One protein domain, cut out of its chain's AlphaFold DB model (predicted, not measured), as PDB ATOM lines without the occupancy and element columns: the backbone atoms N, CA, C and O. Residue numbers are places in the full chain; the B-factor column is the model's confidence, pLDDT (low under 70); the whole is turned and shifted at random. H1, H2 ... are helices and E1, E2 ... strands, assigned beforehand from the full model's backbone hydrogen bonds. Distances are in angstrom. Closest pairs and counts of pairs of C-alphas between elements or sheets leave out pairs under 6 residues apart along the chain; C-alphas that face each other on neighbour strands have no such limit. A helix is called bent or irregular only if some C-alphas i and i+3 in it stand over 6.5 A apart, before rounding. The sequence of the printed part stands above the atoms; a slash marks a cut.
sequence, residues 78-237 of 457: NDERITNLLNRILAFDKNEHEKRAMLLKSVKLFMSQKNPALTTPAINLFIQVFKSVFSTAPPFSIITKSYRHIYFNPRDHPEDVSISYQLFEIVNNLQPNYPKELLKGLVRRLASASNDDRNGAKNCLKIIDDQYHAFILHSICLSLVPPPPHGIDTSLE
ATOM      1  N   ASN A  78     324.235 456.188 456.541       78.31
ATOM      2  CA  ASN A  78     325.605 456.710 456.479       78.31
ATOM      3  C   ASN A  78     326.090 456.856 455.022       78.31
ATOM      4  O   ASN A  78     326.793 457.818 454.721       78.31
ATOM      5  N   ASP A  79     325.650 455.979 454.116       77.75
ATOM      6  CA  ASP A  79     325.978 456.034 452.685       77.75
ATOM      7  C   ASP A  79     325.364 457.263 451.988       77.75
ATOM      8  O   ASP A  79     326.048 457.981 451.257       77.75
ATOM      9  N   GLU A  80     324.104 457.598 452.294       83.19
ATOM     10  CA  GLU A  80     323.456 458.821 451.800       83.19
ATOM     11  C   GLU A  80     324.157 460.084 452.331       83.19
ATOM     12  O   GLU A  80     324.317 461.070 451.605       83.19
ATOM     13  N   ARG A  81     324.620 460.070 453.588       86.81
ATOM     14  CA  ARG A  81     325.391 461.186 454.169       86.81
ATOM     15  C   ARG A  81     326.736 461.357 453.473       86.81
ATOM     16  O   ARG A  81     327.080 462.481 453.113       86.81
ATOM     17  N   ILE A  82     327.472 460.264 453.266       88.94
ATOM     18  CA  ILE A  82     328.761 460.270 452.561       88.94
ATOM     19  C   ILE A  82     328.563 460.782 451.131       88.94
ATOM     20  O   ILE A  82     329.223 461.739 450.737       88.94
ATOM     21  N   THR A  83     327.594 460.238 450.396       90.62
ATOM     22  CA  THR A  83     327.268 460.649 449.022       90.62
ATOM     23  C   THR A  83     326.962 462.147 448.928       90.62
ATOM     24  O   THR A  83     327.521 462.852 448.085       90.62
ATOM     25  N   ASN A  84     326.133 462.672 449.835       91.19
ATOM     26  CA  ASN A  84     325.816 464.101 449.881       91.19
ATOM     27  C   ASN A  84     327.046 464.973 450.178       91.19
ATOM     28  O   ASN A  84     327.195 466.049 449.596       91.19
ATOM     29  N   LEU A  85     327.942 464.526 451.063       93.62
ATOM     30  CA  LEU A  85     329.186 465.240 451.355       93.62
ATOM     31  C   LEU A  85     330.141 465.236 450.155       93.62
ATOM     32  O   LEU A  85     330.677 466.290 449.822       93.62
ATOM     33  N   LEU A  86     330.312 464.097 449.478       94.62
ATOM     34  CA  LEU A  86     331.175 463.980 448.298       94.62
ATOM     35  C   LEU A  86     330.683 464.867 447.147       94.62
ATOM     36  O   LEU A  86     331.475 465.610 446.573       94.62
ATOM     37  N   ASN A  87     329.375 464.890 446.874       94.81
ATOM     38  CA  ASN A  87     328.797 465.784 445.865       94.81
ATOM     39  C   ASN A  87     329.042 467.267 446.190       94.81
ATOM     40  O   ASN A  87     329.378 468.053 445.307       94.81
ATOM     41  N   ARG A  88     328.932 467.656 447.467       94.56
ATOM     42  CA  ARG A  88     329.249 469.026 447.902       94.56
ATOM     43  C   ARG A  88     330.731 469.358 447.743       94.56
ATOM     44  O   ARG A  88     331.048 470.477 447.365       94.56
ATOM     45  N   ILE A  89     331.624 468.403 448.008       94.94
ATOM     46  CA  ILE A  89     333.069 468.568 447.795       94.94
ATOM     47  C   ILE A  89     333.372 468.807 446.311       94.94
ATOM     48  O   ILE A  89     334.174 469.683 445.993       94.94
ATOM     49  N   LEU A  90     332.723 468.062 445.410       94.00
ATOM     50  CA  LEU A  90     332.898 468.198 443.959       94.00
ATOM     51  C   LEU A  90     332.370 469.525 443.396       94.00
ATOM     52  O   LEU A  90     332.823 469.947 442.338       94.00
ATOM     53  N   ALA A  91     331.442 470.182 444.096       93.81
ATOM     54  CA  ALA A  91     330.903 471.480 443.699       93.81
ATOM     55  C   ALA A  91     331.828 472.667 444.038       93.81
ATOM     56  O   ALA A  91     331.588 473.773 443.556       93.81
ATOM     57  N   PHE A  92     332.856 472.465 444.869       92.50
ATOM     58  CA  PHE A  92     333.800 473.523 445.232       92.50
ATOM     59  C   PHE A  92     334.846 473.779 444.143       92.50
ATOM     60  O   PHE A  92     335.279 472.863 443.440       92.50
ATOM     61  N   ASP A  93     335.312 475.027 444.056       87.88
ATOM     62  CA  ASP A  93     336.415 475.394 443.167       87.88
ATOM     63  C   ASP A  93     337.729 474.744 443.624       87.88
ATOM     64  O   ASP A  93     337.950 474.505 444.813       87.88
ATOM     65  N   LYS A  94     338.653 474.503 442.684       83.25
ATOM     66  CA  LYS A  94     339.955 473.858 442.928       83.25
ATOM     67  C   LYS A  94     340.783 474.537 444.023       83.25
ATOM     68  O   LYS A  94     341.520 473.834 444.709       83.25
ATOM     69  N   ASN A  95     340.616 475.835 444.262       85.81
ATOM     70  CA  ASN A  95     341.380 476.567 445.276       85.81
ATOM     71  C   ASN A  95     340.741 476.564 446.677       85.81
ATOM     72  O   ASN A  95     341.376 476.988 447.640       85.81
ATOM     73  N   GLU A  96     339.513 476.058 446.839       90.88
ATOM     74  CA  GLU A  96     338.788 476.052 448.121       90.88
ATOM     75  C   GLU A  96     339.206 474.891 449.046       90.88
ATOM     76  O   GLU A  96     338.382 474.112 449.537       90.88
ATOM     77  N   HIS A  97     340.512 474.777 449.296       91.81
ATOM     78  CA  HIS A  97     341.127 473.692 450.063       91.81
ATOM     79  C   HIS A  97     340.554 473.545 451.478       91.81
ATOM     80  O   HIS A  97     340.211 472.440 451.885       91.81
ATOM     81  N   GLU A  98     340.387 474.646 452.215       93.31
ATOM     82  CA  GLU A  98     339.881 474.620 453.596       93.31
ATOM     83  C   GLU A  98     338.439 474.097 453.678       93.31
ATOM     84  O   GLU A  98     338.103 473.287 454.546       93.31
ATOM     85  N   LYS A  99     337.582 474.508 452.731       94.00
ATOM     86  CA  LYS A  99     336.187 474.052 452.661       94.00
ATOM     87  C   LYS A  99     336.110 472.569 452.313       94.00
ATOM     88  O   LYS A  99     335.353 471.832 452.948       94.00
ATOM     89  N   ARG A 100     336.922 472.109 451.350       94.69
ATOM     90  CA  ARG A 100     337.045 470.675 451.039       94.69
ATOM     91  C   ARG A 100     337.549 469.885 452.241       94.69
ATOM     92  O   ARG A 100     336.946 468.869 452.576       94.69
ATOM     93  N   ALA A 101     338.589 470.363 452.922       94.94
ATOM     94  CA  ALA A 101     339.167 469.705 454.090       94.94
ATOM     95  C   ALA A 101     338.134 469.530 455.213       94.94
ATOM     96  O   ALA A 101     338.014 468.443 455.778       94.94
ATOM     97  N   MET A 102     337.326 470.558 455.495       95.50
ATOM     98  CA  MET A 102     336.255 470.490 456.495       95.50
ATOM     99  C   MET A 102     335.240 469.374 456.189       95.50
ATOM    100  O   MET A 102     334.881 468.593 457.077       95.50
ATOM    101  N   LEU A 103     334.794 469.259 454.933       95.38
ATOM    102  CA  LEU A 103     333.854 468.206 454.537       95.38
ATOM    103  C   LEU A 103     334.519 466.823 454.510       95.38
ATOM    104  O   LEU A 103     333.924 465.859 454.986       95.38
ATOM    105  N   LEU A 104     335.765 466.716 454.043       94.94
ATOM    106  CA  LEU A 104     336.525 465.462 454.034       94.94
ATOM    107  C   LEU A 104     336.793 464.925 455.446       94.94
ATOM    108  O   LEU A 104     336.706 463.718 455.660       94.94
ATOM    109  N   LYS A 105     337.035 465.796 456.437       94.44
ATOM    110  CA  LYS A 105     337.108 465.396 457.858       94.44
ATOM    111  C   LYS A 105     335.812 464.733 458.315       94.44
ATOM    112  O   LYS A 105     335.853 463.705 458.985       94.44
ATOM    113  N   SER A 106     334.669 465.288 457.911       92.44
ATOM    114  CA  SER A 106     333.357 464.703 458.212       92.44
ATOM    115  C   SER A 106     333.193 463.338 457.542       92.44
ATOM    116  O   SER A 106     332.802 462.381 458.203       92.44
ATOM    117  N   VAL A 107     333.563 463.215 456.261       92.25
ATOM    118  CA  VAL A 107     333.544 461.932 455.532       92.25
ATOM    119  C   VAL A 107     334.402 460.882 456.244       92.25
ATOM    120  O   VAL A 107     333.929 459.775 456.494       92.25
ATOM    121  N   LYS A 108     335.623 461.242 456.652       90.06
ATOM    122  CA  LYS A 108     336.530 460.351 457.388       90.06
ATOM    123  C   LYS A 108     335.914 459.822 458.684       90.06
ATOM    124  O   LYS A 108     336.047 458.636 458.975       90.06
ATOM    125  N   LEU A 109     335.213 460.668 459.444       87.88
ATOM    126  CA  LEU A 109     334.519 460.238 460.663       87.88
ATOM    127  C   LEU A 109     333.457 459.172 460.363       87.88
ATOM    128  O   LEU A 109     333.390 458.170 461.073       87.88
ATOM    129  N   PHE A 110     332.679 459.334 459.289       84.56
ATOM    130  CA  PHE A 110     331.675 458.340 458.894       84.56
ATOM    131  C   PHE A 110     332.294 457.032 458.385       84.56
ATOM    132  O   PHE A 110     331.744 455.969 458.650       84.56
ATOM    133  N   MET A 111     333.450 457.088 457.718       80.50
ATOM    134  CA  MET A 111     334.161 455.889 457.249       80.50
ATOM    135  C   MET A 111     334.905 455.134 458.357       80.50
ATOM    136  O   MET A 111     335.147 453.940 458.222       80.50
ATOM    137  N   SER A 112     335.261 455.802 459.460       71.12
ATOM    138  CA  SER A 112     335.955 455.175 460.598       71.12
ATOM    139  C   SER A 112     335.073 454.234 461.438       71.12
ATOM    140  O   SER A 112     335.566 453.538 462.328       71.12
ATOM    141  N   GLN A 113     333.769 454.184 461.157       65.12
ATOM    142  CA  GLN A 113     332.827 453.256 461.776       65.12
ATOM    143  C   GLN A 113     332.914 451.910 461.030       65.12
ATOM    144  O   GLN A 113     332.738 451.873 459.818       65.12
ATOM    145  N   LYS A 114     333.257 450.826 461.745       52.81
ATOM    146  CA  LYS A 114     333.624 449.497 461.202       52.81
ATOM    147  C   LYS A 114     332.800 449.066 459.972       52.81
ATOM    148  O   LYS A 114     331.578 448.987 460.055       52.81
ATOM    149  N   ASN A 115     333.513 448.701 458.899       54.59
ATOM    150  CA  ASN A 115     333.023 448.199 457.606       54.59
ATOM    151  C   ASN A 115     331.940 449.070 456.950       54.59
ATOM    152  O   ASN A 115     330.767 448.686 456.933       54.59
ATOM    153  N   PRO A 116     332.312 450.212 456.344       60.34
ATOM    154  CA  PRO A 116     331.396 450.908 455.462       60.34
ATOM    155  C   PRO A 116     331.166 450.020 454.232       60.34
ATOM    156  O   PRO A 116     332.035 449.891 453.372       60.34
ATOM    157  N   ALA A 117     330.000 449.379 454.152       66.50
ATOM    158  CA  ALA A 117     329.518 448.775 452.916       66.50
ATOM    159  C   ALA A 117     329.206 449.913 451.931       66.50
ATOM    160  O   ALA A 117     328.070 450.374 451.839       66.50
ATOM    161  N   LEU A 118     330.245 450.439 451.277       77.00
ATOM    162  CA  LEU A 118     330.113 451.501 450.288       77.00
ATOM    163  C   LEU A 118     329.530 450.921 449.011       77.00
ATOM    164  O   LEU A 118     329.969 449.885 448.511       77.00
ATOM    165  N   THR A 119     328.551 451.623 448.463       83.88
ATOM    166  CA  THR A 119     327.976 451.272 447.170       83.88
ATOM    167  C   THR A 119     328.945 451.647 446.041       83.88
ATOM    168  O   THR A 119     329.740 452.582 446.164       83.88
ATOM    169  N   THR A 120     328.883 450.959 444.897       85.56
ATOM    170  CA  THR A 120     329.695 451.305 443.711       85.56
ATOM    171  C   THR A 120     329.564 452.783 443.298       85.56
ATOM    172  O   THR A 120     330.584 453.401 442.990       85.56
ATOM    173  N   PRO A 121     328.368 453.415 443.333       88.19
ATOM    174  CA  PRO A 121     328.236 454.855 443.113       88.19
ATOM    175  C   PRO A 121     329.036 455.709 444.106       88.19
ATOM    176  O   PRO A 121     329.677 456.673 443.689       88.19
ATOM    177  N   ALA A 122     329.051 455.350 445.395       87.56
ATOM    178  CA  ALA A 122     329.834 456.059 446.403       87.56
ATOM    179  C   ALA A 122     331.344 455.929 446.139       87.56
ATOM    180  O   ALA A 122     332.065 456.925 446.197       87.56
ATOM    181  N   ILE A 123     331.815 454.735 445.761       90.19
ATOM    182  CA  ILE A 123     333.212 454.500 445.358       90.19
ATOM    183  C   ILE A 123     333.582 455.389 444.161       90.19
ATOM    184  O   ILE A 123     334.596 456.085 444.193       90.19
ATOM    185  N   ASN A 124     332.732 455.454 443.131       92.38
ATOM    186  CA  ASN A 124     332.966 456.317 441.970       92.38
ATOM    187  C   ASN A 124     333.055 457.804 442.350       92.38
ATOM    188  O   ASN A 124     333.886 458.532 441.802       92.38
ATOM    189  N   LEU A 125     332.246 458.260 443.311       94.44
ATOM    190  CA  LEU A 125     332.335 459.625 443.834       94.44
ATOM    191  C   LEU A 125     333.645 459.873 444.589       94.44
ATOM    192  O   LEU A 125     334.248 460.929 444.400       94.44
ATOM    193  N   PHE A 126     334.135 458.912 445.380       95.19
ATOM    194  CA  PHE A 126     335.465 459.012 445.994       95.19
ATOM    195  C   PHE A 126     336.556 459.181 444.940       95.19
ATOM    196  O   PHE A 126     337.384 460.082 445.058       95.19
ATOM    197  N   ILE A 127     336.523 458.382 443.873       96.00
ATOM    198  CA  ILE A 127     337.492 458.471 442.778       96.00
ATOM    199  C   ILE A 127     337.443 459.846 442.096       96.00
ATOM    200  O   ILE A 127     338.490 460.435 441.814       96.00
ATOM    201  N   GLN A 128     336.249 460.410 441.881       95.88
ATOM    202  CA  GLN A 128     336.105 461.772 441.353       95.88
ATOM    203  C   GLN A 128     336.655 462.832 442.316       95.88
ATOM    204  O   GLN A 128     337.334 463.764 441.880       95.88
ATOM    205  N   VAL A 129     336.406 462.685 443.620       96.31
ATOM    206  CA  VAL A 129     336.931 463.594 444.647       96.31
ATOM    207  C   VAL A 129     338.454 463.524 444.696       96.31
ATOM    208  O   VAL A 129     339.100 464.568 444.636       96.31
ATOM    209  N   PHE A 130     339.045 462.328 444.705       97.00
ATOM    210  CA  PHE A 130     340.495 462.147 444.644       97.00
ATOM    211  C   PHE A 130     341.082 462.763 443.378       97.00
ATOM    212  O   PHE A 130     342.070 463.493 443.454       97.00
ATOM    213  N   LYS A 131     340.449 462.551 442.218       95.31
ATOM    214  CA  LYS A 131     340.863 463.188 440.961       95.31
ATOM    215  C   LYS A 131     340.850 464.712 441.089       95.31
ATOM    216  O   LYS A 131     341.815 465.354 440.688       95.31
ATOM    217  N   SER A 132     339.803 465.291 441.677       93.88
ATOM    218  CA  SER A 132     339.709 466.736 441.906       93.88
ATOM    219  C   SER A 132     340.817 467.238 442.841       93.88
ATOM    220  O   SER A 132     341.603 468.105 442.450       93.88
ATOM    221  N   VAL A 133     340.964 466.633 444.023       95.00
ATOM    222  CA  VAL A 133     341.932 467.047 445.050       95.00
ATOM    223  C   VAL A 133     343.372 466.881 444.564       95.00
ATOM    224  O   VAL A 133     344.151 467.834 444.614       95.00
ATOM    225  N   PHE A 134     343.745 465.718 444.028       95.50
ATOM    226  CA  PHE A 134     345.119 465.462 443.586       95.50
ATOM    227  C   PHE A 134     345.476 466.161 442.262       95.50
ATOM    228  O   PHE A 134     346.660 466.324 441.959       95.50
ATOM    229  N   SER A 135     344.490 466.671 441.509       90.69
ATOM    230  CA  SER A 135     344.742 467.531 440.341       90.69
ATOM    231  C   SER A 135     345.263 468.928 440.694       90.69
ATOM    232  O   SER A 135     345.746 469.638 439.805       90.69
ATOM    233  N   THR A 136     345.235 469.322 441.968       89.44
ATOM    234  CA  THR A 136     345.877 470.557 442.442       89.44
ATOM    235  C   THR A 136     347.396 470.463 442.303       89.44
ATOM    236  O   THR A 136     347.990 469.396 442.492       89.44
ATOM    237  N   ALA A 137     348.031 471.565 441.898       89.44
ATOM    238  CA  ALA A 137     349.476 471.594 441.710       89.44
ATOM    239  C   ALA A 137     350.185 471.318 443.050       89.44
ATOM    240  O   ALA A 137     349.793 471.897 444.069       89.44
ATOM    241  N   PRO A 138     351.207 470.443 443.079       92.56
ATOM    242  CA  PRO A 138     351.975 470.225 444.294       92.56
ATOM    243  C   PRO A 138     352.723 471.508 444.700       92.56
ATOM    244  O   PRO A 138     353.113 472.293 443.829       92.56
ATOM    245  N   PRO A 139     352.966 471.717 446.005       90.69
ATOM    246  CA  PRO A 139     353.835 472.770 446.500       90.69
ATOM    247  C   PRO A 139     355.181 472.797 445.776       90.69
ATOM    248  O   PRO A 139     355.865 471.780 445.650       90.69
ATOM    249  N   PHE A 140     355.584 473.990 445.357       89.38
ATOM    250  CA  PHE A 140     356.880 474.246 444.747       89.38
ATOM    251  C   PHE A 140     357.717 475.141 445.659       89.38
ATOM    252  O   PHE A 140     357.208 476.057 446.310       89.38
ATOM    253  N   SER A 141     359.022 474.893 445.687       86.62
ATOM    254  CA  SER A 141     359.980 475.737 446.387       86.62
ATOM    255  C   SER A 141     361.106 476.137 445.446       86.62
ATOM    256  O   SER A 141     361.527 475.371 444.580       86.62
ATOM    257  N   ILE A 142     361.562 477.381 445.577       82.75
ATOM    258  CA  ILE A 142     362.634 477.902 444.734       82.75
ATOM    259  C   ILE A 142     363.946 477.271 445.192       82.75
ATOM    260  O   ILE A 142     364.313 477.329 446.366       82.75
ATOM    261  N   ILE A 143     364.666 476.700 444.233       79.31
ATOM    262  CA  ILE A 143     365.970 476.092 444.461       79.31
ATOM    263  C   ILE A 143     367.000 477.182 444.743       79.31
ATOM    264  O   ILE A 143     367.272 478.034 443.896       79.31
ATOM    265  N   THR A 144     367.677 477.071 445.877       73.94
ATOM    266  CA  THR A 144     368.954 477.741 446.102       73.94
ATOM    267  C   THR A 144     370.067 476.772 445.720       73.94
ATOM    268  O   THR A 144     370.274 475.744 446.369       73.94
ATOM    269  N   LYS A 145     370.761 477.063 444.614       63.47
ATOM    270  CA  LYS A 145     371.873 476.234 444.134       63.47
ATOM    271  C   LYS A 145     373.142 476.594 444.896       63.47
ATOM    272  O   LYS A 145     373.594 477.732 444.827       63.47
ATOM    273  N   SER A 146     373.769 475.608 445.530       56.72
ATOM    274  CA  SER A 146     375.155 475.721 445.988       56.72
ATOM    275  C   SER A 146     375.985 474.628 445.333       56.72
ATOM    276  O   SER A 146     375.944 473.483 445.771       56.72
ATOM    277  N   TYR A 147     376.680 474.997 444.250       53.09
ATOM    278  CA  TYR A 147     377.744 474.298 443.500       53.09
ATOM    279  C   TYR A 147     377.532 472.827 443.043       53.09
ATOM    280  O   TYR A 147     378.234 472.414 442.129       53.09
ATOM    281  N   ARG A 148     376.588 472.066 443.623       62.22
ATOM    282  CA  ARG A 148     376.199 470.648 443.392       62.22
ATOM    283  C   ARG A 148     375.061 470.171 444.310       62.22
ATOM    284  O   ARG A 148     374.497 469.113 444.069       62.22
ATOM    285  N   HIS A 149     374.729 470.923 445.356       65.50
ATOM    286  CA  HIS A 149     373.613 470.635 446.249       65.50
ATOM    287  C   HIS A 149     372.435 471.547 445.923       65.50
ATOM    288  O   HIS A 149     372.602 472.736 445.615       65.50
ATOM    289  N   ILE A 150     371.244 470.964 445.993       70.81
ATOM    290  CA  ILE A 150     369.980 471.682 445.926       70.81
ATOM    291  C   ILE A 150     369.484 471.867 447.353       70.81
ATOM    292  O   ILE A 150     369.292 470.899 448.083       70.81
ATOM    293  N   TYR A 151     369.279 473.125 447.731       74.50
ATOM    294  CA  TYR A 151     368.583 473.492 448.953       74.50
ATOM    295  C   TYR A 151     367.282 474.179 448.578       74.50
ATOM    296  O   TYR A 151     367.235 474.968 447.635       74.50
ATOM    297  N   PHE A 152     366.228 473.900 449.324       80.25
ATOM    298  CA  PHE A 152     364.956 474.586 449.188       80.25
ATOM    299  C   PHE A 152     364.263 474.592 450.544       80.25
ATOM    300  O   PHE A 152     364.460 473.688 451.357       80.25
ATOM    301  N   ASN A 153     363.459 475.621 450.796       80.94
ATOM    302  CA  ASN A 153     362.650 475.661 452.006       80.94
ATOM    303  C   ASN A 153     361.505 474.655 451.845       80.94
ATOM    304  O   ASN A 153     360.773 474.772 450.853       80.94
ATOM    305  N   PRO A 154     361.339 473.691 452.765       81.88
ATOM    306  CA  PRO A 154     360.191 472.800 452.745       81.88
ATOM    307  C   PRO A 154     358.888 473.599 452.738       81.88
ATOM    308  O   PRO A 154     358.810 474.701 453.287       81.88
ATOM    309  N   ARG A 155     357.872 473.048 452.082       88.88
ATOM    310  CA  ARG A 155     356.523 473.615 452.060       88.88
ATOM    311  C   ARG A 155     355.546 472.622 452.662       88.88
ATOM    312  O   ARG A 155     355.781 471.418 452.613       88.88
ATOM    313  N   ASP A 156     354.433 473.138 453.151       89.38
ATOM    314  CA  ASP A 156     353.286 472.317 453.507       89.38
ATOM    315  C   ASP A 156     352.406 472.101 452.275       89.38
ATOM    316  O   ASP A 156     352.414 472.900 451.332       89.38
ATOM    317  N   HIS A 157     351.662 470.999 452.279       88.94
ATOM    318  CA  HIS A 157     350.619 470.738 451.300       88.94
ATOM    319  C   HIS A 157     349.242 471.056 451.899       88.94
ATOM    320  O   HIS A 157     349.084 471.040 453.120       88.94
ATOM    321  N   PRO A 158     348.236 471.352 451.061       91.88
ATOM    322  CA  PRO A 158     346.889 471.632 451.541       91.88
ATOM    323  C   PRO A 158     346.283 470.489 452.375       91.88
ATOM    324  O   PRO A 158     346.490 469.312 452.084       91.88
ATOM    325  N   GLU A 159     345.497 470.827 453.398       93.75
ATOM    326  CA  GLU A 159     344.968 469.844 454.357       93.75
ATOM    327  C   GLU A 159     344.009 468.822 453.716       93.75
ATOM    328  O   GLU A 159     343.988 467.652 454.101       93.75
ATOM    329  N   ASP A 160     343.246 469.228 452.697       95.50
ATOM    330  CA  ASP A 160     342.356 468.334 451.948       95.50
ATOM    331  C   ASP A 160     343.122 467.198 451.256       95.50
ATOM    332  O   ASP A 160     342.627 466.072 451.190       95.50
ATOM    333  N   VAL A 161     344.350 467.460 450.807       95.88
ATOM    334  CA  VAL A 161     345.237 466.449 450.222       95.88
ATOM    335  C   VAL A 161     345.665 465.438 451.290       95.88
ATOM    336  O   VAL A 161     345.559 464.235 451.055       95.88
ATOM    337  N   SER A 162     346.065 465.906 452.479       94.62
ATOM    338  CA  SER A 162     346.473 465.040 453.598       94.62
ATOM    339  C   SER A 162     345.367 464.064 454.006       94.62
ATOM    340  O   SER A 162     345.594 462.864 454.165       94.62
ATOM    341  N   ILE A 163     344.136 464.572 454.131       95.44
ATOM    342  CA  ILE A 163     342.968 463.748 454.455       95.44
ATOM    343  C   ILE A 163     342.667 462.781 453.307       95.44
ATOM    344  O   ILE A 163     342.335 461.623 453.558       95.44
ATOM    345  N   SER A 164     342.813 463.228 452.056       96.75
ATOM    346  CA  SER A 164     342.571 462.376 450.889       96.75
ATOM    347  C   SER A 164     343.523 461.187 450.832       96.75
ATOM    348  O   SER A 164     343.069 460.102 450.493       96.75
ATOM    349  N   TYR A 165     344.789 461.334 451.234       96.44
ATOM    350  CA  TYR A 165     345.704 460.190 451.347       96.44
ATOM    351  C   TYR A 165     345.220 459.139 452.348       96.44
ATOM    352  O   TYR A 165     345.267 457.948 452.068       96.44
ATOM    353  N   GLN A 166     344.700 459.576 453.495       93.50
ATOM    354  CA  GLN A 166     344.203 458.668 454.534       93.50
ATOM    355  C   GLN A 166     342.925 457.945 454.093       93.50
ATOM    356  O   GLN A 166     342.711 456.784 454.421       93.50
ATOM    357  N   LEU A 167     342.060 458.637 453.349       93.69
ATOM    358  CA  LEU A 167     340.851 458.044 452.780       93.69
ATOM    359  C   LEU A 167     341.163 457.105 451.612       93.69
ATOM    360  O   LEU A 167     340.439 456.132 451.418       93.69
ATOM    361  N   PHE A 168     342.223 457.387 450.849       95.12
ATOM    362  CA  PHE A 168     342.633 456.578 449.705       95.12
ATOM    363  C   PHE A 168     342.905 455.131 450.116       95.12
ATOM    364  O   PHE A 168     342.396 454.229 449.469       95.12
ATOM    365  N   GLU A 169     343.610 454.903 451.225       89.00
ATOM    366  CA  GLU A 169     343.881 453.555 451.752       89.00
ATOM    367  C   GLU A 169     342.591 452.772 452.045       89.00
ATOM    368  O   GLU A 169     342.455 451.612 451.658       89.00
ATOM    369  N   ILE A 170     341.599 453.427 452.658       88.31
ATOM    370  CA  ILE A 170     340.304 452.805 452.970       88.31
ATOM    371  C   ILE A 170     339.566 452.425 451.682       88.31
ATOM    372  O   ILE A 170     338.999 451.339 451.593       88.31
ATOM    373  N   VAL A 171     339.564 453.320 450.690       90.06
ATOM    374  CA  VAL A 171     338.892 453.094 449.403       90.06
ATOM    375  C   VAL A 171     339.637 452.052 448.561       90.06
ATOM    376  O   VAL A 171     338.991 451.256 447.887       90.06
ATOM    377  N   ASN A 172     340.968 452.000 448.637       90.06
ATOM    378  CA  ASN A 172     341.797 451.046 447.901       90.06
ATOM    379  C   ASN A 172     341.505 449.593 448.285       90.06
ATOM    380  O   ASN A 172     341.498 448.733 447.413       90.06
ATOM    381  N   ASN A 173     341.166 449.325 449.552       86.44
ATOM    382  CA  ASN A 173     340.759 447.989 450.012       86.44
ATOM    383  C   ASN A 173     339.498 447.447 449.312       86.44
ATOM    384  O   ASN A 173     339.181 446.269 449.443       86.44
ATOM    385  N   LEU A 174     338.766 448.298 448.588       85.50
ATOM    386  CA  LEU A 174     337.600 447.923 447.786       85.50
ATOM    387  C   LEU A 174     337.951 447.686 446.306       85.50
ATOM    388  O   LEU A 174     337.040 447.490 445.505       85.50
ATOM    389  N   GLN A 175     339.241 447.745 445.953       83.88
ATOM    390  CA  GLN A 175     339.798 447.534 444.610       83.88
ATOM    391  C   GLN A 175     339.043 448.288 443.500       83.88
ATOM    392  O   GLN A 175     338.512 447.686 442.561       83.88
ATOM    393  N   PRO A 176     338.939 449.627 443.592       87.12
ATOM    394  CA  PRO A 176     338.290 450.415 442.558       87.12
ATOM    395  C   PRO A 176     339.138 450.453 441.283       87.12
ATOM    396  O   PRO A 176     340.365 450.401 441.319       87.12
ATOM    397  N   ASN A 177     338.485 450.673 440.143       90.31
ATOM    398  CA  ASN A 177     339.206 450.982 438.914       90.31
ATOM    399  C   ASN A 177     339.707 452.439 438.947       90.31
ATOM    400  O   ASN A 177     338.910 453.381 439.007       90.31
ATOM    401  N   TYR A 178     341.025 452.632 438.886       93.69
ATOM    402  CA  TYR A 178     341.646 453.951 438.930       93.69
ATOM    403  C   TYR A 178     341.774 454.590 437.537       93.69
ATOM    404  O   TYR A 178     342.431 454.040 436.649       93.69
ATOM    405  N   PRO A 179     341.231 455.804 437.319       94.62
ATOM    406  CA  PRO A 179     341.439 456.529 436.076       94.62
ATOM    407  C   PRO A 179     342.888 457.012 435.957       94.62
ATOM    408  O   PRO A 179     343.483 457.513 436.915       94.62
ATOM    409  N   LYS A 180     343.439 456.959 434.738       92.94
ATOM    410  CA  LYS A 180     344.823 457.366 434.442       92.94
ATOM    411  C   LYS A 180     345.143 458.799 434.889       92.94
ATOM    412  O   LYS A 180     346.276 459.073 435.276       92.94
ATOM    413  N   GLU A 181     344.178 459.724 434.872       94.62
ATOM    414  CA  GLU A 181     344.419 461.102 435.335       94.62
ATOM    415  C   GLU A 181     344.656 461.195 436.844       94.62
ATOM    416  O   GLU A 181     345.438 462.039 437.278       94.62
ATOM    417  N   LEU A 182     343.999 460.344 437.637       96.56
ATOM    418  CA  LEU A 182     344.206 460.290 439.084       96.56
ATOM    419  C   LEU A 182     345.622 459.794 439.389       96.56
ATOM    420  O   LEU A 182     346.354 460.447 440.131       96.56
ATOM    421  N   LEU A 183     346.040 458.710 438.731       96.81
ATOM    422  CA  LEU A 183     347.393 458.165 438.854       96.81
ATOM    423  C   LEU A 183     348.459 459.190 438.435       96.81
ATOM    424  O   LEU A 183     349.410 459.423 439.175       96.81
ATOM    425  N   LYS A 184     348.262 459.896 437.310       95.75
ATOM    426  CA  LYS A 184     349.142 461.011 436.901       95.75
ATOM    427  C   LYS A 184     349.181 462.135 437.939       95.75
ATOM    428  O   LYS A 184     350.240 462.716 438.172       95.75
ATOM    429  N   GLY A 185     348.044 462.450 438.563       95.81
ATOM    430  CA  GLY A 185     347.951 463.431 439.645       95.81
ATOM    431  C   GLY A 185     348.804 463.045 440.855       95.81
ATOM    432  O   GLY A 185     349.560 463.880 441.353       95.81
ATOM    433  N   LEU A 186     348.745 461.777 441.272       97.75
ATOM    434  CA  LEU A 186     349.577 461.224 442.344       97.75
ATOM    435  C   LEU A 186     351.064 461.212 441.967       97.75
ATOM    436  O   LEU A 186     351.886 461.698 442.739       97.75
ATOM    437  N   VAL A 187     351.419 460.755 440.761       97.06
ATOM    438  CA  VAL A 187     352.816 460.747 440.288       97.06
ATOM    439  C   VAL A 187     353.404 462.157 440.271       97.06
ATOM    440  O   VAL A 187     354.505 462.375 440.766       97.06
ATOM    441  N   ARG A 188     352.652 463.161 439.802       95.25
ATOM    442  CA  ARG A 188     353.110 464.562 439.819       95.25
ATOM    443  C   ARG A 188     353.431 465.051 441.235       95.25
ATOM    444  O   ARG A 188     354.318 465.885 441.406       95.25
ATOM    445  N   ARG A 189     352.723 464.548 442.250       95.81
ATOM    446  CA  ARG A 189     352.938 464.915 443.656       95.81
ATOM    447  C   ARG A 189     354.219 464.327 444.249       95.81
ATOM    448  O   ARG A 189     354.742 464.901 445.200       95.81
ATOM    449  N   LEU A 190     354.816 463.306 443.627       96.62
ATOM    450  CA  LEU A 190     356.162 462.841 443.983       96.62
ATOM    451  C   LEU A 190     357.216 463.943 443.809       96.62
ATOM    452  O   LEU A 190     358.183 463.967 444.555       96.62
ATOM    453  N   ALA A 191     357.001 464.916 442.915       93.19
ATOM    454  CA  ALA A 191     357.886 466.069 442.716       93.19
ATOM    455  C   ALA A 191     357.578 467.273 443.641       93.19
ATOM    456  O   ALA A 191     358.011 468.399 443.376       93.19
ATOM    457  N   SER A 192     356.814 467.066 444.718       94.62
ATOM    458  CA  SER A 192     356.448 468.115 445.677       94.62
ATOM    459  C   SER A 192     357.638 468.597 446.519       94.62
ATOM    460  O   SER A 192     358.547 467.837 446.869       94.62
ATOM    461  N   ALA A 193     357.615 469.879 446.892       92.94
ATOM    462  CA  ALA A 193     358.517 470.459 447.887       92.94
ATOM    463  C   ALA A 193     358.118 470.125 449.341       92.94
ATOM    464  O   ALA A 193     358.844 470.484 450.270       92.94
ATOM    465  N   SER A 194     356.980 469.455 449.547       94.44
ATOM    466  CA  SER A 194     356.533 468.948 450.846       94.44
ATOM    467  C   SER A 194     356.900 467.472 450.999       94.44
ATOM    468  O   SER A 194     356.498 466.647 450.183       94.44
ATOM    469  N   ASN A 195     357.651 467.122 452.047       93.06
ATOM    470  CA  ASN A 195     358.017 465.723 452.309       93.06
ATOM    471  C   ASN A 195     356.783 464.847 452.553       93.06
ATOM    472  O   ASN A 195     356.704 463.742 452.024       93.06
ATOM    473  N   ASP A 196     355.819 465.353 453.317       95.38
ATOM    474  CA  ASP A 196     354.611 464.610 453.677       95.38
ATOM    475  C   ASP A 196     353.717 464.354 452.461       95.38
ATOM    476  O   ASP A 196     353.142 463.280 452.329       95.38
ATOM    477  N   ASP A 197     353.666 465.308 451.533       96.56
ATOM    478  CA  ASP A 197     352.966 465.174 450.254       96.56
ATOM    479  C   ASP A 197     353.582 464.070 449.390       96.56
ATOM    480  O   ASP A 197     352.902 463.140 448.955       96.56
ATOM    481  N   ARG A 198     354.912 464.115 449.222       96.12
ATOM    482  CA  ARG A 198     355.661 463.091 448.488       96.12
ATOM    483  C   ARG A 198     355.446 461.702 449.078       96.12
ATOM    484  O   ARG A 198     355.181 460.758 448.338       96.12
ATOM    485  N   ASN A 199     355.537 461.581 450.400       96.69
ATOM    486  CA  ASN A 199     355.349 460.312 451.096       96.69
ATOM    487  C   ASN A 199     353.899 459.823 451.019       96.69
ATOM    488  O   ASN A 199     353.681 458.640 450.779       96.69
ATOM    489  N   GLY A 200     352.913 460.714 451.152       97.38
ATOM    490  CA  GLY A 200     351.501 460.377 450.977       97.38
ATOM    491  C   GLY A 200     351.205 459.858 449.570       97.38
ATOM    492  O   GLY A 200     350.590 458.801 449.420       97.38
ATOM    493  N   ALA A 201     351.720 460.538 448.539       97.81
ATOM    494  CA  ALA A 201     351.604 460.100 447.150       97.81
ATOM    495  C   ALA A 201     352.298 458.753 446.904       97.81
ATOM    496  O   ALA A 201     351.694 457.863 446.308       97.81
ATOM    497  N   LYS A 202     353.532 458.583 447.401       97.88
ATOM    498  CA  LYS A 202     354.283 457.321 447.314       97.88
ATOM    499  C   LYS A 202     353.504 456.167 447.940       97.88
ATOM    500  O   LYS A 202     353.341 455.134 447.301       97.88
ATOM    501  N   ASN A 203     352.992 456.355 449.155       97.31
ATOM    502  CA  ASN A 203     352.248 455.321 449.869       97.31
ATOM    503  C   ASN A 203     350.966 454.936 449.125       97.31
ATOM    504  O   ASN A 203     350.677 453.751 449.013       97.31
ATOM    505  N   CYS A 204     350.243 455.909 448.561       97.38
ATOM    506  CA  CYS A 204     349.060 455.623 447.751       97.38
ATOM    507  C   CYS A 204     349.413 454.849 446.480       97.38
ATOM    508  O   CYS A 204     348.740 453.881 446.170       97.38
ATOM    509  N   LEU A 205     350.467 455.240 445.758       97.00
ATOM    510  CA  LEU A 205     350.880 454.548 444.531       97.00
ATOM    511  C   LEU A 205     351.386 453.126 444.797       97.00
ATOM    512  O   LEU A 205     351.181 452.251 443.966       97.00
ATOM    513  N   LYS A 206     352.019 452.896 445.952       94.81
ATOM    514  CA  LYS A 206     352.578 451.597 446.340       94.81
ATOM    515  C   LYS A 206     351.516 450.533 446.635       94.81
ATOM    516  O   LYS A 206     351.792 449.358 446.451       94.81
ATOM    517  N   ILE A 207     350.338 450.929 447.122       92.56
ATOM    518  CA  ILE A 207     349.261 449.993 447.499       92.56
ATOM    519  C   ILE A 207     348.289 449.683 446.351       92.56
ATOM    520  O   ILE A 207     347.338 448.930 446.548       92.56
ATOM    521  N   ILE A 208     348.478 450.304 445.185       92.38
ATOM    522  CA  ILE A 208     347.637 450.080 444.006       92.38
ATOM    523  C   ILE A 208     348.035 448.759 443.341       92.38
ATOM    524  O   ILE A 208     349.225 448.455 443.241       92.38
ATOM    525  N   ASP A 209     347.034 448.021 442.857       88.44
ATOM    526  CA  ASP A 209     347.210 446.729 442.187       88.44
ATOM    527  C   ASP A 209     348.228 446.779 441.030       88.44
ATOM    528  O   ASP A 209     348.321 447.760 440.278       88.44
ATOM    529  N   ASP A 210     348.911 445.652 440.831       86.38
ATOM    530  CA  ASP A 210     350.033 445.482 439.898       86.38
ATOM    531  C   ASP A 210     349.681 445.810 438.439       86.38
ATOM    532  O   ASP A 210     350.520 446.304 437.681       86.38
ATOM    533  N   GLN A 211     348.405 445.672 438.057       87.62
ATOM    534  CA  GLN A 211     347.901 446.036 436.723       87.62
ATOM    535  C   GLN A 211     348.188 447.500 436.325       87.62
ATOM    536  O   GLN A 211     348.187 447.834 435.139       87.62
ATOM    537  N   TYR A 212     348.432 448.392 437.294       90.69
ATOM    538  CA  TYR A 212     348.752 449.799 437.037       90.69
ATOM    539  C   TYR A 212     350.251 450.109 437.076       90.69
ATOM    540  O   TYR A 212     350.639 451.215 436.686       90.69
ATOM    541  N   HIS A 213     351.105 449.185 437.525       91.12
ATOM    542  CA  HIS A 213     352.520 449.465 437.791       91.12
ATOM    543  C   HIS A 213     353.273 449.917 436.545       91.12
ATOM    544  O   HIS A 213     353.961 450.931 436.612       91.12
ATOM    545  N   ALA A 214     353.071 449.273 435.390       90.44
ATOM    546  CA  ALA A 214     353.715 449.686 434.137       90.44
ATOM    547  C   ALA A 214     353.382 451.148 433.777       90.44
ATOM    548  O   ALA A 214     354.258 451.946 433.445       90.44
ATOM    549  N   PHE A 215     352.113 451.545 433.925       92.56
ATOM    550  CA  PHE A 215     351.685 452.922 433.682       92.56
ATOM    551  C   PHE A 215     352.264 453.911 434.706       92.56
ATOM    552  O   PHE A 215     352.609 455.046 434.352       92.56
ATOM    553  N   ILE A 216     352.349 453.504 435.975       95.44
ATOM    554  CA  ILE A 216     352.927 454.309 437.054       95.44
ATOM    555  C   ILE A 216     354.424 454.516 436.799       95.44
ATOM    556  O   ILE A 216     354.869 455.662 436.786       95.44
ATOM    557  N   LEU A 217     355.176 453.449 436.517       95.44
ATOM    558  CA  LEU A 217     356.604 453.483 436.193       95.44
ATOM    559  C   LEU A 217     356.884 454.378 434.982       95.44
ATOM    560  O   LEU A 217     357.736 455.264 435.067       95.44
ATOM    561  N   HIS A 218     356.107 454.233 433.906       94.94
ATOM    562  CA  HIS A 218     356.207 455.091 432.723       94.94
ATOM    563  C   HIS A 218     355.986 456.567 433.089       94.94
ATOM    564  O   HIS A 218     356.781 457.451 432.770       94.94
ATOM    565  N   SER A 219     354.927 456.850 433.853       95.62
ATOM    566  CA  SER A 219     354.616 458.213 434.292       95.62
ATOM    567  C   SER A 219     355.713 458.801 435.190       95.62
ATOM    568  O   SER A 219     355.985 460.002 435.116       95.62
ATOM    569  N   ILE A 220     356.352 457.978 436.028       97.00
ATOM    570  CA  ILE A 220     357.493 458.391 436.850       97.00
ATOM    571  C   ILE A 220     358.698 458.707 435.957       97.00
ATOM    572  O   ILE A 220     359.307 459.762 436.148       97.00
ATOM    573  N   CYS A 221     359.006 457.877 434.955       95.50
ATOM    574  CA  CYS A 221     360.103 458.116 434.010       95.50
ATOM    575  C   CYS A 221     359.949 459.466 433.300       95.50
ATOM    576  O   CYS A 221     360.863 460.294 433.331       95.50
ATOM    577  N   LEU A 222     358.748 459.756 432.791       93.69
ATOM    578  CA  LEU A 222     358.428 461.058 432.201       93.69
ATOM    579  C   LEU A 222     358.596 462.225 433.187       93.69
ATOM    580  O   LEU A 222     358.961 463.326 432.785       93.69
ATOM    581  N   SER A 223     358.336 462.010 434.480       92.50
ATOM    582  CA  SER A 223     358.506 463.048 435.509       92.50
ATOM    583  C   SER A 223     359.967 463.300 435.895       92.50
ATOM    584  O   SER A 223     360.289 464.369 436.414       92.50
ATOM    585  N   LEU A 224     360.844 462.323 435.648       94.19
ATOM    586  CA  LEU A 224     362.270 462.367 435.963       94.19
ATOM    587  C   LEU A 224     363.116 462.971 434.832       94.19
ATOM    588  O   LEU A 224     364.309 463.212 435.030       94.19
ATOM    589  N   VAL A 225     362.523 463.241 433.662       88.88
ATOM    590  CA  VAL A 225     363.213 463.808 432.496       88.88
ATOM    591  C   VAL A 225     362.465 465.055 431.991       88.88
ATOM    592  O   VAL A 225     361.417 464.927 431.364       88.88
ATOM    593  N   PRO A 226     362.994 466.279 432.198       85.38
ATOM    594  CA  PRO A 226     364.264 466.595 432.855       85.38
ATOM    595  C   PRO A 226     364.231 466.337 434.378       85.38
ATOM    596  O   PRO A 226     363.157 466.414 434.972       85.38
ATOM    597  N   PRO A 227     365.394 466.107 435.029       82.69
ATOM    598  CA  PRO A 227     365.461 465.807 436.462       82.69
ATOM    599  C   PRO A 227     364.783 466.897 437.307       82.69
ATOM    600  O   PRO A 227     365.225 468.056 437.260       82.69
ATOM    601  N   PRO A 228     363.724 466.566 438.072       83.88
ATOM    602  CA  PRO A 228     362.978 467.554 438.826       83.88
ATOM    603  C   PRO A 228     363.802 468.077 440.010       83.88
ATOM    604  O   PRO A 228     364.652 467.375 440.551       83.88
ATOM    605  N   PRO A 229     363.539 469.307 440.477       78.31
ATOM    606  CA  PRO A 229     364.249 469.857 441.626       78.31
ATOM    607  C   PRO A 229     364.040 469.113 442.940       78.31
ATOM    608  O   PRO A 229     364.853 469.220 443.856       78.31
ATOM    609  N   HIS A 230     362.886 468.466 443.058       88.12
ATOM    610  CA  HIS A 230     362.391 467.877 444.285       88.12
ATOM    611  C   HIS A 230     361.968 466.445 443.997       88.12
ATOM    612  O   HIS A 230     361.504 466.139 442.900       88.12
ATOM    613  N   GLY A 231     362.066 465.590 445.010       91.31
ATOM    614  CA  GLY A 231     361.393 464.299 444.992       91.31
ATOM    615  C   GLY A 231     362.008 463.221 444.113       91.31
ATOM    616  O   GLY A 231     361.417 462.154 444.022       91.31
ATOM    617  N   ILE A 232     363.192 463.449 443.530       94.50
ATOM    618  CA  ILE A 232     363.926 462.403 442.800       94.50
ATOM    619  C   ILE A 232     364.121 461.171 443.689       94.50
ATOM    620  O   ILE A 232     363.780 460.075 443.262       94.50
ATOM    621  N   ASP A 233     364.586 461.347 444.932       95.06
ATOM    622  CA  ASP A 233     364.760 460.229 445.868       95.06
ATOM    623  C   ASP A 233     363.452 459.470 446.097       95.06
ATOM    624  O   ASP A 233     363.413 458.256 445.953       95.06
ATOM    625  N   THR A 234     362.346 460.175 446.358       96.62
ATOM    626  CA  THR A 234     361.042 459.528 446.565       96.62
ATOM    627  C   THR A 234     360.574 458.765 445.322       96.62
ATOM    628  O   THR A 234     360.040 457.665 445.450       96.62
ATOM    629  N   SER A 235     360.780 459.318 444.124       97.69
ATOM    630  CA  SER A 235     360.459 458.638 442.867       97.69
ATOM    631  C   SER A 235     361.317 457.389 442.654       97.69
ATOM    632  O   SER A 235     360.788 456.355 442.263       97.69
ATOM    633  N   LEU A 236     362.622 457.454 442.939       98.00
ATOM    634  CA  LEU A 236     363.543 456.320 442.813       98.00
ATOM    635  C   LEU A 236     363.269 455.229 443.860       98.00
ATOM    636  O   LEU A 236     363.310 454.044 443.535       98.00
ATOM    637  N   GLU A 237     362.929 455.612 445.094       97.69
ATOM    638  CA  GLU A 237     362.452 454.693 446.132       97.69
ATOM    639  C   GLU A 237     361.181 453.968 445.682       97.69
ATOM    640  O   GLU A 237     361.090 452.752 445.827       97.69
TER     641      GLU A 237
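What this domain is: This is residues 78 to 237 of the 457 residues of an uncharacterized protein of Tritrichomonas foetus (UniProt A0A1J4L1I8). Two rows of helices, H1, H3, H5, H7 in one and H2, H4, H6, H8 in the other, are built up as the chain runs back and forth between them, and a thin two-stranded hairpin, E1 and E2, sticks out from this helical body. H1 to H6 form an up-and-down bundle, helices side by side, each running against the one before it. The printed part has 160 residues with eight named helices and two named strands, in the order H1 H2 H3 E1 E2 H4 H5 H6 H7 H8; the class is mostly helix. The sheet, order E1 - E2, is antiparallel. The whole is compact, with a radius of gyration of the C-alphas of 16.3 A, but elongated, spanning 57 by 34 by 25 A.

How they stand to each other: E1, residues 144 to 146, and E2, residues 149 to 151, form an antiparallel hairpin at 154 degrees, with N 144 and O 151 at 2.8 A and N 149 and O 146 at 2.9 A, within hydrogen-bond range. H4, residues 159 to 172, touches H2, residues 97 to 111, at C-alphas 160 and 101, 4.1 A apart. H4 also touches H3, residues 120 to 134, at C-alphas 161 and 133, 6.2 A apart. H1, residues 78 to 90, forms a helical hairpin with H2, a shallow tilt of 15 degrees, closest at C-alphas 89 and 100, 5.5 A. H1 touches H3 at C-alphas 83 and 122, 5.9 A apart. H3 touches H5, residues 180 to 189, at C-alphas 131 and 182, 4.8 A apart. H6, residues 195 to 206, touches H4 at a shallow tilt of 17 degrees, with C-alphas 200 and 165 closest at 5.8 A. H5 and H6 form a helical hairpin, closest at C-alphas 186 and 201, 5.3 A. H7, residues 210 to 224, touches H5 at a steep tilt of 48 degrees, with C-alphas 220 and 187 closest at 6.3 A. H8, residues 232 to 237, touches residues 198 to 202 of H6 alone, closest at C-alphas 234 and 198, 6.7 A. Every O i to N i+4 pair is within hydrogen-bond range in H1, H2, H3, H5, H6 and H8; H4 has 8 of 10 and H7 9 of 11.

Where its parts are: H1 begins at C-alpha 78 (325.605, 456.710, 456.479). H2 measures 20.4 A, H3 20.9 A and H4 20.1 A. H7, 21.2 A, is irregular: C-alphas 211 and 214 are 7.3 A apart. E1 begins at C-alpha 144 (368.954, 477.741, 446.102). H8 ends at C-alpha 237 (362.452, 454.693, 446.132).

The domain as a whole: The C-alphas of Glu 80 and Tyr 147, the two farthest apart, are 57.1 A apart. The printed part has no cut, and no link is long. The mean pLDDT of the printed part is 89.2; residues 113 to 117 and 145 to 149 are under 70.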